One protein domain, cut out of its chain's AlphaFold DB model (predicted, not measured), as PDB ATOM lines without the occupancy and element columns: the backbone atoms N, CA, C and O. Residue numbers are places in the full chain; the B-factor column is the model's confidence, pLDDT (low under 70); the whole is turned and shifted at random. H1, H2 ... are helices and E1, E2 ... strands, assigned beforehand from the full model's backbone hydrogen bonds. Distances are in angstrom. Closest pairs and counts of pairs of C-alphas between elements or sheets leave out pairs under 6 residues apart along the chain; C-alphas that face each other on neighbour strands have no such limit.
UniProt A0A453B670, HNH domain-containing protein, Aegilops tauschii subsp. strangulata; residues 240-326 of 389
ATOM      1  N   CYS A 240      46.237 -21.976 -36.806       96.00
ATOM      2  CA  CYS A 240      45.988 -20.862 -37.714       96.00
ATOM      3  C   CYS A 240      45.416 -19.657 -36.950       96.00
ATOM      4  O   CYS A 240      44.318 -19.728 -36.402       96.00
ATOM      5  N   SER A 241      46.106 -18.522 -36.983       93.12
ATOM      6  CA  SER A 241      45.673 -17.287 -36.315       93.12
ATOM      7  C   SER A 241      44.317 -16.766 -36.816       93.12
ATOM      8  O   SER A 241      43.574 -16.183 -36.026       93.12
ATOM      9  N   GLN A 242      43.967 -17.036 -38.081       94.25
ATOM     10  CA  GLN A 242      42.737 -16.563 -38.726       94.25
ATOM     11  C   GLN A 242      41.544 -17.511 -38.539       94.25
ATOM     12  O   GLN A 242      40.498 -17.082 -38.073       94.25
ATOM     13  N   CYS A 243      41.684 -18.796 -38.886       95.12
ATOM     14  CA  CYS A 243      40.568 -19.757 -38.842       95.12
ATOM     15  C   CYS A 243      40.638 -20.756 -37.677       95.12
ATOM     16  O   CYS A 243      39.843 -21.687 -37.637       95.12
ATOM     17  N   LYS A 244      41.625 -20.618 -36.782       94.88
ATOM     18  CA  LYS A 244      41.847 -21.449 -35.581       94.88
ATOM     19  C   LYS A 244      42.039 -22.954 -35.819       94.88
ATOM     20  O   LYS A 244      42.100 -23.726 -34.870       94.88
ATOM     21  N   LEU A 245      42.214 -23.379 -37.072       96.75
ATOM     22  CA  LEU A 245      42.549 -24.762 -37.415       96.75
ATOM     23  C   LEU A 245      43.906 -25.152 -36.814       96.75
ATOM     24  O   LEU A 245      44.929 -24.556 -37.162       96.75
ATOM     25  N   ASP A 246      43.915 -26.194 -35.984       97.44
ATOM     26  CA  ASP A 246      45.138 -26.853 -35.527       97.44
ATOM     27  C   ASP A 246      45.717 -27.713 -36.660       97.44
ATOM     28  O   ASP A 246      45.318 -28.858 -36.905       97.44
ATOM     29  N   CYS A 247      46.668 -27.129 -37.387       97.19
ATOM     30  CA  CYS A 247      47.264 -27.755 -38.561       97.19
ATOM     31  C   CYS A 247      48.169 -28.931 -38.172       97.19
ATOM     32  O   CYS A 247      48.351 -29.867 -38.954       97.19
ATOM     33  N   CYS A 248      48.731 -28.914 -36.964       95.12
ATOM     34  CA  CYS A 248      49.608 -29.974 -36.492       95.12
ATOM     35  C   CYS A 248      48.826 -31.195 -36.020       95.12
ATOM     36  O   CYS A 248      49.221 -32.314 -36.357       95.12
ATOM     37  N   LYS A 249      47.708 -31.001 -35.318       96.81
ATOM     38  CA  LYS A 249      46.764 -32.076 -34.992       96.81
ATOM     39  C   LYS A 249      46.174 -32.694 -36.255       96.81
ATOM     40  O   LYS A 249      46.163 -33.919 -36.357       96.81
ATOM     41  N   LEU A 250      45.796 -31.870 -37.239       97.44
ATOM     42  CA  LEU A 250      45.349 -32.345 -38.551       97.44
ATOM     43  C   LEU A 250      46.393 -33.268 -39.192       97.44
ATOM     44  O   LEU A 250      46.088 -34.421 -39.484       97.44
ATOM     45  N   VAL A 251      47.634 -32.792 -39.354       97.38
ATOM     46  CA  VAL A 251      48.723 -33.570 -39.973       97.38
ATOM     47  C   VAL A 251      48.991 -34.869 -39.217       97.38
ATOM     48  O   VAL A 251      49.092 -35.923 -39.842       97.38
ATOM     49  N   LYS A 252      49.078 -34.817 -37.881       97.12
ATOM     50  CA  LYS A 252      49.283 -36.010 -37.044       97.12
ATOM     51  C   LYS A 252      48.183 -37.051 -37.263       97.12
ATOM     52  O   LYS A 252      48.498 -38.233 -37.342       97.12
ATOM     53  N   HIS A 253      46.930 -36.615 -37.390       97.12
ATOM     54  CA  HIS A 253      45.789 -37.507 -37.584       97.12
ATOM     55  C   HIS A 253      45.758 -38.143 -38.979       97.12
ATOM     56  O   HIS A 253      45.514 -39.338 -39.095       97.12
ATOM     57  N   ILE A 254      46.025 -37.375 -40.041       97.19
ATOM     58  CA  ILE A 254      45.910 -37.876 -41.422       97.19
ATOM     59  C   ILE A 254      47.130 -38.685 -41.881       97.19
ATOM     60  O   ILE A 254      47.001 -39.534 -42.763       97.19
ATOM     61  N   LYS A 255      48.312 -38.459 -41.292       96.94
ATOM     62  CA  LYS A 255      49.560 -39.136 -41.680       96.94
ATOM     63  C   LYS A 255      49.458 -40.675 -41.728       96.94
ATOM     64  O   LYS A 255      49.879 -41.228 -42.745       96.94
ATOM     65  N   PRO A 256      48.880 -41.374 -40.729       97.12
ATOM     66  CA  PRO A 256      48.724 -42.833 -40.773       97.12
ATOM     67  C   PRO A 256      47.575 -43.335 -41.668       97.12
ATOM     68  O   PRO A 256      47.450 -44.539 -41.870       97.12
ATOM     69  N   LEU A 257      46.705 -42.458 -42.181       96.69
ATOM     70  CA  LEU A 257      45.525 -42.860 -42.956       96.69
ATOM     71  C   LEU A 257      45.859 -43.089 -44.437       96.69
ATOM     72  O   LEU A 257      46.803 -42.504 -44.966       96.69
ATOM     73  N   SER A 258      45.031 -43.881 -45.127       97.38
ATOM     74  CA  SER A 258      45.059 -44.014 -46.590       97.38
ATOM     75  C   SER A 258      44.498 -42.768 -47.284       97.38
ATOM     76  O   SER A 258      43.676 -42.055 -46.708       97.38
ATOM     77  N   ASN A 259      44.889 -42.521 -48.539       97.50
ATOM     78  CA  ASN A 259      44.505 -41.310 -49.282       97.50
ATOM     79  C   ASN A 259      42.990 -41.005 -49.271       97.50
ATOM     80  O   ASN A 259      42.642 -39.876 -48.924       97.50
ATOM     81  N   PRO A 260      42.074 -41.969 -49.512       97.12
ATOM     82  CA  PRO A 260      40.635 -41.688 -49.452       97.12
ATOM     83  C   PRO A 260      40.171 -41.236 -48.059       97.12
ATOM     84  O   PRO A 260      39.373 -40.307 -47.926       97.12
ATOM     85  N   LYS A 261      40.715 -41.850 -46.997       97.31
ATOM     86  CA  LYS A 261      40.409 -41.490 -45.603       97.31
ATOM     87  C   LYS A 261      40.993 -40.124 -45.228       97.31
ATOM     88  O   LYS A 261      40.324 -39.358 -44.536       97.31
ATOM     89  N   ARG A 262      42.201 -39.790 -45.711       97.56
ATOM     90  CA  ARG A 262      42.800 -38.450 -45.552       97.56
ATOM     91  C   ARG A 262      41.888 -37.389 -46.149       97.56
ATOM     92  O   ARG A 262      41.557 -36.417 -45.479       97.56
ATOM     93  N   GLU A 263      41.466 -37.596 -47.391       97.38
ATOM     94  CA  GLU A 263      40.653 -36.640 -48.136       97.38
ATOM     95  C   GLU A 263      39.288 -36.407 -47.475       97.38
ATOM     96  O   GLU A 263      38.879 -35.257 -47.293       97.38
ATOM     97  N   ALA A 264      38.618 -37.482 -47.041       97.38
ATOM     98  CA  ALA A 264      37.362 -37.399 -46.297       97.38
ATOM     99  C   ALA A 264      37.520 -36.622 -44.979       97.38
ATOM    100  O   ALA A 264      36.720 -35.733 -44.680       97.38
ATOM    101  N   HIS A 265      38.584 -36.898 -44.215       97.50
ATOM    102  CA  HIS A 265      38.851 -36.185 -42.968       97.50
ATOM    103  C   HIS A 265      39.136 -34.695 -43.208       97.50
ATOM    104  O   HIS A 265      38.534 -33.849 -42.549       97.50
ATOM    105  N   ILE A 266      39.991 -34.358 -44.184       97.50
ATOM    106  CA  ILE A 266      40.323 -32.962 -44.528       97.50
ATOM    107  C   ILE A 266      39.065 -32.188 -44.939       97.50
ATOM    108  O   ILE A 266      38.898 -31.047 -44.511       97.50
ATOM    109  N   ARG A 267      38.163 -32.792 -45.725       97.25
ATOM    110  CA  ARG A 267      36.879 -32.165 -46.088       97.25
ATOM    111  C   ARG A 267      36.024 -31.807 -44.879       97.25
ATOM    112  O   ARG A 267      35.404 -30.750 -44.891       97.25
ATOM    113  N   SER A 268      36.016 -32.665 -43.863       96.62
ATOM    114  CA  SER A 268      35.243 -32.457 -42.639       96.62
ATOM    115  C   SER A 268      35.843 -31.355 -41.758       96.62
ATOM    116  O   SER A 268      35.162 -30.391 -41.419       96.62
ATOM    117  N   VAL A 269      37.135 -31.448 -41.425       96.12
ATOM    118  CA  VAL A 269      37.747 -30.572 -40.404       96.12
ATOM    119  C   VAL A 269      38.400 -29.307 -40.968       96.12
ATOM    120  O   VAL A 269      38.648 -28.353 -40.232       96.12
ATOM    121  N   ALA A 270      38.715 -29.286 -42.264       96.56
ATOM    122  CA  ALA A 270      39.408 -28.183 -42.926       96.56
ATOM    123  C   ALA A 270      38.774 -27.840 -44.292       96.56
ATOM    124  O   ALA A 270      39.463 -27.864 -45.322       96.56
ATOM    125  N   PRO A 271      37.484 -27.450 -44.327       95.69
ATOM    126  CA  PRO A 271      36.756 -27.182 -45.572       95.69
ATOM    127  C   PRO A 271      37.417 -26.095 -46.435       95.69
ATOM    128  O   PRO A 271      37.450 -26.206 -47.659       95.69
ATOM    129  N   ASN A 272      38.043 -25.094 -45.809       95.00
ATOM    130  CA  ASN A 272      38.781 -24.031 -46.505       95.00
ATOM    131  C   ASN A 272      40.013 -24.545 -47.274       95.00
ATOM    132  O   ASN A 272      40.422 -23.941 -48.265       95.00
ATOM    133  N   ILE A 273      40.636 -25.637 -46.820       96.19
ATOM    134  CA  ILE A 273      41.709 -26.309 -47.568       96.19
ATOM    135  C   ILE A 273      41.081 -27.170 -48.665       96.19
ATOM    136  O   ILE A 273      41.515 -27.119 -49.817       96.19
ATOM    137  N   ALA A 274      40.031 -27.916 -48.320       95.81
ATOM    138  CA  ALA A 274      39.383 -28.860 -49.218       95.81
ATOM    139  C   ALA A 274      38.726 -28.212 -50.448       95.81
ATOM    140  O   ALA A 274      38.732 -28.811 -51.524       95.81
ATOM    141  N   CYS A 275      38.222 -26.980 -50.334       95.69
ATOM    142  CA  CYS A 275      37.650 -26.253 -51.471       95.69
ATOM    143  C   CYS A 275      38.693 -25.909 -52.554       95.69
ATOM    144  O   CYS A 275      38.335 -25.580 -53.686       95.69
ATOM    145  N   ARG A 276      39.996 -26.028 -52.252       96.19
ATOM    146  CA  ARG A 276      41.089 -25.749 -53.190       96.19
ATOM    147  C   ARG A 276      41.763 -27.032 -53.649       96.19
ATOM    148  O   ARG A 276      42.701 -27.509 -53.014       96.19
ATOM    149  N   LYS A 277      41.361 -27.513 -54.831       95.75
ATOM    150  CA  LYS A 277      41.828 -28.773 -55.446       95.75
ATOM    151  C   LYS A 277      43.342 -29.009 -55.322       95.75
ATOM    152  O   LYS A 277      43.757 -30.071 -54.883       95.75
ATOM    153  N   LYS A 278      44.169 -28.002 -55.644       96.31
ATOM    154  CA  LYS A 278      45.641 -28.113 -55.579       96.31
ATOM    155  C   LYS A 278      46.186 -28.269 -54.154       96.31
ATOM    156  O   LYS A 278      47.164 -28.981 -53.968       96.31
ATOM    157  N   LEU A 279      45.597 -27.590 -53.166       96.25
ATOM    158  CA  LEU A 279      46.039 -27.704 -51.770       96.25
ATOM    159  C   LEU A 279      45.574 -29.026 -51.161       96.25
ATOM    160  O   LEU A 279      46.353 -29.680 -50.475       96.25
ATOM    161  N   LEU A 280      44.335 -29.430 -51.460       97.25
ATOM    162  CA  LEU A 280      43.791 -30.715 -51.037       97.25
ATOM    163  C   LEU A 280      44.650 -31.874 -51.553       97.25
ATOM    164  O   LEU A 280      45.105 -32.678 -50.748       97.25
ATOM    165  N   ALA A 281      44.926 -31.915 -52.861       97.06
ATOM    166  CA  ALA A 281      45.733 -32.972 -53.469       97.06
ATOM    167  C   ALA A 281      47.114 -33.090 -52.804       97.06
ATOM    168  O   ALA A 281      47.485 -34.170 -52.355       97.06
ATOM    169  N   LYS A 282      47.821 -31.963 -52.628       96.88
ATOM    170  CA  LYS A 282      49.136 -31.941 -51.972       96.88
ATOM    171  C   LYS A 282      49.104 -32.447 -50.533       96.88
ATOM    172  O   LYS A 282      50.005 -33.166 -50.125       96.88
ATOM    173  N   LEU A 283      48.098 -32.058 -49.747       96.94
ATOM    174  CA  LEU A 283      48.014 -32.469 -48.344       96.94
ATOM    175  C   LEU A 283      47.587 -33.939 -48.191       96.94
ATOM    176  O   LEU A 283      47.984 -34.591 -47.225       96.94
ATOM    177  N   VAL A 284      46.791 -34.457 -49.133       97.38
ATOM    178  CA  VAL A 284      46.416 -35.878 -49.201       97.38
ATOM    179  C   VAL A 284      47.619 -36.738 -49.580       97.38
ATOM    180  O   VAL A 284      47.850 -37.753 -48.928       97.38
ATOM    181  N   GLU A 285      48.384 -36.331 -50.592       97.38
ATOM    182  CA  GLU A 285      49.580 -37.040 -51.059       97.38
ATOM    183  C   GLU A 285      50.698 -36.990 -50.007       97.38
ATOM    184  O   GLU A 285      51.194 -38.026 -49.556       97.38
ATOM    185  N   GLU A 286      51.006 -35.787 -49.519       96.75
ATOM    186  CA  GLU A 286      52.111 -35.513 -48.607       96.75
ATOM    187  C   GLU A 286      51.632 -34.759 -47.352       96.75
ATOM    188  O   GLU A 286      51.696 -33.521 -47.288       96.75
ATOM    189  N   PRO A 287      51.195 -35.479 -46.300       96.19
ATOM    190  CA  PRO A 287      50.753 -34.891 -45.040       96.19
ATOM    191  C   PRO A 287      51.953 -34.410 -44.212       96.19
ATOM    192  O   PRO A 287      52.340 -35.001 -43.200       96.19
ATOM    193  N   THR A 288      52.575 -33.324 -44.657       95.81
ATOM    194  CA  THR A 288      53.685 -32.656 -43.976       95.81
ATOM    195  C   THR A 288      53.213 -31.350 -43.347       95.81
ATOM    196  O   THR A 288      52.253 -30.723 -43.795       95.81
ATOM    197  N   GLN A 289      53.917 -30.883 -42.313       93.25
ATOM    198  CA  GLN A 289      53.604 -29.590 -41.699       93.25
ATOM    199  C   GLN A 289      53.714 -28.424 -42.693       93.25
ATOM    200  O   GLN A 289      52.947 -27.473 -42.590       93.25
ATOM    201  N   GLY A 290      54.642 -28.496 -43.659       92.81
ATOM    202  CA  GLY A 290      54.786 -27.485 -44.713       92.81
ATOM    203  C   GLY A 290      53.572 -27.394 -45.640       92.81
ATOM    204  O   GLY A 290      53.243 -26.305 -46.086       92.81
ATOM    205  N   ASN A 291      52.857 -28.500 -45.853       96.06
ATOM    206  CA  ASN A 291      51.638 -28.519 -46.665       96.06
ATOM    207  C   ASN A 291      50.369 -28.157 -45.870       96.06
ATOM    208  O   ASN A 291      49.305 -27.997 -46.465       96.06
ATOM    209  N   ALA A 292      50.459 -28.013 -44.544       96.75
ATOM    210  CA  ALA A 292      49.322 -27.678 -43.688       96.75
ATOM    211  C   ALA A 292      49.331 -26.215 -43.220       96.75
ATOM    212  O   ALA A 292      48.273 -25.582 -43.180       96.75
ATOM    213  N   TRP A 293      50.507 -25.647 -42.924       96.94
ATOM    214  CA  TRP A 293      50.633 -24.272 -42.437       96.94
ATOM    215  C   TRP A 293      51.941 -23.582 -42.850       96.94
ATOM    216  O   TRP A 293      52.973 -24.224 -43.054       96.94
ATOM    217  N   HIS A 294      51.904 -22.247 -42.897       95.38
ATOM    218  CA  HIS A 294      53.036 -21.365 -43.178       95.38
ATOM    219  C   HIS A 294      53.168 -20.254 -42.126       95.38
ATOM    220  O   HIS A 294      52.182 -19.845 -41.510       95.38
ATOM    221  N   ALA A 295      54.394 -19.755 -41.955       92.94
ATOM    222  CA  ALA A 295      54.665 -18.524 -41.221       92.94
ATOM    223  C   ALA A 295      54.486 -17.330 -42.173       92.94
ATOM    224  O   ALA A 295      55.171 -17.244 -43.193       92.94
ATOM    225  N   ASP A 296      53.557 -16.438 -41.848       92.19
ATOM    226  CA  ASP A 296      53.209 -15.251 -42.630       92.19
ATOM    227  C   ASP A 296      53.599 -13.974 -41.886       92.19
ATOM    228  O   ASP A 296      53.625 -13.967 -40.655       92.19
ATOM    229  N   HIS A 297      53.857 -12.894 -42.625       88.50
ATOM    230  CA  HIS A 297      54.105 -11.585 -42.021       88.50
ATOM    231  C   HIS A 297      52.774 -10.835 -41.842       88.50
ATOM    232  O   HIS A 297      51.992 -10.738 -42.790       88.50
ATOM    233  N   ILE A 298      52.519 -10.281 -40.656       87.62
ATOM    234  CA  ILE A 298      51.327  -9.474 -40.352       87.62
ATOM    235  C   ILE A 298      51.361  -8.189 -41.179       87.62
ATOM    236  O   ILE A 298      50.458  -7.935 -41.977       87.62
ATOM    237  N   VAL A 299      52.435  -7.412 -41.035       83.25
ATOM    238  CA  VAL A 299      52.802  -6.342 -41.959       83.25
ATOM    239  C   VAL A 299      53.586  -6.993 -43.093       83.25
ATOM    240  O   VAL A 299      54.650  -7.561 -42.848       83.25
ATOM    241  N   PRO A 300      53.098  -6.956 -44.341       82.62
ATOM    242  CA  PRO A 300      53.770  -7.637 -45.430       82.62
ATOM    243  C   PRO A 300      55.111  -6.983 -45.757       82.62
ATOM    244  O   PRO A 300      55.280  -5.768 -45.671       82.62
ATOM    245  N   VAL A 301      56.039  -7.800 -46.253       80.50
ATOM    246  CA  VAL A 301      57.406  -7.390 -46.603       80.50
ATOM    247  C   VAL A 301      57.441  -6.165 -47.523       80.50
ATOM    248  O   VAL A 301      58.227  -5.254 -47.320       80.50
ATOM    249  N   TYR A 302      56.559  -6.077 -48.522       75.50
ATOM    250  CA  TYR A 302      56.579  -4.944 -49.457       75.50
ATOM    251  C   TYR A 302      56.158  -3.602 -48.822       75.50
ATOM    252  O   TYR A 302      56.477  -2.559 -49.389       75.50
ATOM    253  N   LYS A 303      55.481  -3.636 -47.663       75.38
ATOM    254  CA  LYS A 303      55.146  -2.474 -46.821       75.38
ATOM    255  C   LYS A 303      56.180  -2.228 -45.716       75.38
ATOM    256  O   LYS A 303      55.901  -1.498 -44.776       75.38
ATOM    257  N   GLY A 304      57.344  -2.871 -45.793       68.81
ATOM    258  CA  GLY A 304      58.402  -2.696 -44.806       68.81
ATOM    259  C   GLY A 304      58.354  -3.677 -43.632       68.81
ATOM    260  O   GLY A 304      59.234  -3.640 -42.786       68.81
ATOM    261  N   GLY A 305      57.405  -4.616 -43.593       64.38
ATOM    262  CA  GLY A 305      57.372  -5.649 -42.550       64.38
ATOM    263  C   GLY A 305      58.392  -6.781 -42.739       64.38
ATOM    264  O   GLY A 305      58.271  -7.844 -42.130       64.38
ATOM    265  N   GLY A 306      59.369  -6.609 -43.626       62.50
ATOM    266  CA  GLY A 306      60.512  -7.503 -43.736       62.50
ATOM    267  C   GLY A 306      61.466  -7.356 -42.555       62.50
ATOM    268  O   GLY A 306      61.400  -6.381 -41.810       62.50
ATOM    269  N   GLU A 307      62.344  -8.348 -42.374       63.62
ATOM    270  CA  GLU A 307      63.389  -8.354 -41.330       63.62
ATOM    271  C   GLU A 307      62.862  -8.246 -39.888       63.62
ATOM    272  O   GLU A 307      63.611  -7.989 -38.950       63.62
ATOM    273  N   CYS A 308      61.563  -8.450 -39.696       61.84
ATOM    274  CA  CYS A 308      60.919  -8.336 -38.402       61.84
ATOM    275  C   CYS A 308      61.192  -9.553 -37.513       61.84
ATOM    276  O   CYS A 308      61.443 -10.664 -37.982       61.84
ATOM    277  N   MET A 309      61.084  -9.336 -36.206       70.75
ATOM    278  CA  MET A 309      61.105 -10.402 -35.211       70.75
ATOM    279  C   MET A 309      59.769 -11.168 -35.174       70.75
ATOM    280  O   MET A 309      58.878 -10.949 -35.999       70.75
ATOM    281  N   LEU A 310      59.641 -12.113 -34.238       80.19
ATOM    282  CA  LEU A 310      58.476 -12.998 -34.105       80.19
ATOM    283  C   LEU A 310      57.143 -12.244 -34.009       80.19
ATOM    284  O   LEU A 310      56.113 -12.770 -34.409       80.19
ATOM    285  N   GLU A 311      57.163 -11.007 -33.534       79.00
ATOM    286  CA  GLU A 311      56.021 -10.115 -33.365       79.00
ATOM    287  C   GLU A 311      55.255  -9.877 -34.656       79.00
ATOM    288  O   GLU A 311      54.025  -9.887 -34.643       79.00
ATOM    289  N   ASN A 312      55.977  -9.670 -35.759       84.12
ATOM    290  CA  ASN A 312      55.361  -9.452 -37.061       84.12
ATOM    291  C   ASN A 312      55.050 -10.772 -37.771       84.12
ATOM    292  O   ASN A 312      54.606 -10.758 -38.914       84.12
ATOM    293  N   MET A 313      55.285 -11.916 -37.130       87.62
ATOM    294  CA  MET A 313      54.967 -13.222 -37.686       87.62
ATOM    295  C   MET A 313      53.640 -13.734 -37.132       87.62
ATOM    296  O   MET A 313      53.236 -13.420 -36.010       87.62
ATOM    297  N   ARG A 314      52.956 -14.544 -37.937       92.06
ATOM    298  CA  ARG A 314      51.759 -15.291 -37.544       92.06
ATOM    299  C   ARG A 314      51.697 -16.629 -38.266       92.06
ATOM    300  O   ARG A 314      52.143 -16.764 -39.406       92.06
ATOM    301  N   THR A 315      51.091 -17.613 -37.630       95.62
ATOM    302  CA  THR A 315      50.802 -18.917 -38.221       95.62
ATOM    303  C   THR A 315      49.513 -18.820 -39.023       95.62
ATOM    304  O   THR A 315      48.477 -18.389 -38.508       95.62
ATOM    305  N   LEU A 316      49.544 -19.249 -40.283       97.50
ATOM    306  CA  LEU A 316      48.356 -19.406 -41.121       97.50
ATOM    307  C   LEU A 316      48.317 -20.810 -41.713       97.50
ATOM    308  O   LEU A 316      49.337 -21.323 -42.171       97.50
ATOM    309  N   CYS A 317      47.130 -21.416 -41.781       97.94
ATOM    310  CA  CYS A 317      46.955 -22.606 -42.607       97.94
ATOM    311  C   CYS A 317      47.184 -22.253 -44.085       97.94
ATOM    312  O   CYS A 317      47.007 -21.099 -44.495       97.94
ATOM    313  N   VAL A 318      47.532 -23.241 -44.910       97.62
ATOM    314  CA  VAL A 318      47.836 -23.010 -46.337       97.62
ATOM    315  C   VAL A 318      46.699 -22.325 -47.103       97.62
ATOM    316  O   VAL A 318      46.957 -21.537 -48.013       97.62
ATOM    317  N   ALA A 319      45.442 -22.561 -46.713       97.75
ATOM    318  CA  ALA A 319      44.293 -21.889 -47.309       97.75
ATOM    319  C   ALA A 319      44.243 -20.395 -46.943       97.75
ATOM    320  O   ALA A 319      44.191 -19.548 -47.840       97.75
ATOM    321  N   CYS A 320      44.316 -20.053 -45.654       97.88
ATOM    322  CA  CYS A 320      44.318 -18.654 -45.210       97.88
ATOM    323  C   CYS A 320      45.524 -17.896 -45.781       97.88
ATOM    324  O   CYS A 320      45.366 -16.813 -46.339       97.88
ATOM    325  N   HIS A 321      46.708 -18.514 -45.763       97.25
ATOM    326  CA  HIS A 321      47.919 -17.941 -46.350       97.25
ATOM    327  C   HIS A 321      47.747 -17.600 -47.838       97.25
ATOM    328  O   HIS A 321      48.170 -16.536 -48.291       97.25
ATOM    329  N   ALA A 322      47.109 -18.475 -48.620       96.31
ATOM    330  CA  ALA A 322      46.893 -18.199 -50.037       96.31
ATOM    331  C   ALA A 322      45.826 -17.112 -50.300       96.31
ATOM    332  O   ALA A 322      45.980 -16.391 -51.284       96.31
ATOM    333  N   GLU A 323      44.824 -16.911 -49.427       96.06
ATOM    334  CA  GLU A 323      43.952 -15.718 -49.543       96.06
ATOM    335  C   GLU A 323      44.726 -14.435 -49.259       96.06
ATOM    336  O   GLU A 323      44.660 -13.489 -50.043       96.06
ATOM    337  N   VAL A 324      45.517 -14.420 -48.183       95.44
ATOM    338  CA  VAL A 324      46.364 -13.271 -47.837       95.44
ATOM    339  C   VAL A 324      47.322 -12.953 -48.984       95.44
ATOM    340  O   VAL A 324      47.416 -11.805 -49.415       95.44
ATOM    341  N   THR A 325      47.974 -13.972 -49.550       93.62
ATOM    342  CA  THR A 325      48.879 -13.804 -50.696       93.62
ATOM    343  C   THR A 325      48.151 -13.204 -51.900       93.62
ATOM    344  O   THR A 325      48.680 -12.302 -52.552       93.62
ATOM    345  N   LYS A 326      46.934 -13.673 -52.203       94.88
ATOM    346  CA  LYS A 326      46.116 -13.164 -53.312       94.88
ATOM    347  C   LYS A 326      45.703 -11.705 -53.085       94.88
ATOM    348  O   LYS A 326      45.831 -10.894 -54.003       94.88
TER     349      LYS A 326
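AT A GLANCE: This is residues 240 to 326 of the 389 residues of the protein "HNH domain-containing protein" of Aegilops tauschii subsp. strangulata (UniProt A0A453B670). A two-stranded hairpin, E1 and E2, reaches from a cluster of helices toward a long loop, residues 298 to 312, at one end of the elongated domain. The cluster at the other end holds H1, H2 and H4 with the short H3 and H5, while H6 follows E2 and folds back beside E1. The printed part has 87 residues with six named helices and two named strands, in the order H1 H2 H3 H4 H5 E1 E2 H6; the sheet, E1 - E2, is antiparallel and the class is mostly helix. The whole is compact, with a radius of gyration of the C-alphas of 13.7 A, and spans 43 by 22 by 19 A.

IN THESE COORDINATES: E1, residues 293 to 297, is 13.2 A long and begins at C-alpha 293 at (50.633, -24.272, -42.437). E2, residues 313 to 317, is 13.3 A long. H6, residues 318 to 326, is 12.2 A long and ends at C-alpha 326 at (46.116, -13.164, -53.312). H5 is residues 289 to 292, 5.1 A, and H4 is residues 277 to 285, 12.2 A. H3 is residues 271 to 274, 4.8 A. H2, residues 259 to 269, is the longest helix at 15.5 A. H1, residues 247 to 254, is 10.6 A long and begins at C-alpha 247 at (47.264, -27.755, -38.561).

HOW THE PARTS SIT: E1 and E2 form a hairpin, antiparallel at 146 degrees, with N 294 and O 316 at 2.8 A and N 316 and O 294 at 3.0 A, within hydrogen-bond range. The closest C-alphas of E1 and H6 are those of Trp 293 and Val 318, 5.0 A apart. H6 touches H3, closest at the C-alphas of Ile 273 and Ala 319, 5.1 A. H4 and H6 are close but not clearly touching, closest at the C-alphas of Leu 279 and Val 318, 7.4 A. H5 touches H1, at the C-alphas of Cys 247 and Ala 292, 5.5 A, and H4, at those of Leu 283 and Asn 291, 5.6 A. H2 touches H4 at a steep tilt of 57 degrees, opposite ways, closest at the C-alphas of Arg 262 and Val 284, 5.7 A. H1 and H2 form a helical hairpin and touch at the C-alphas of Ile 254 and Arg 262, 5.2 A. Every O i to N i+4 pair is within hydrogen-bond range in H1, H2, H4 and H6; H3 and H5 are too short for one.

THE WHOLE: The C-alphas farthest apart are those of Ser 258 and Gly 304, 43.5 A. The printed part has no cut. The link from E1 to E2 is long, with 15 residues; the other links between named elements are tight. Mean pLDDT of the printed part is 92.3, and residues 304 to 308 are under 70.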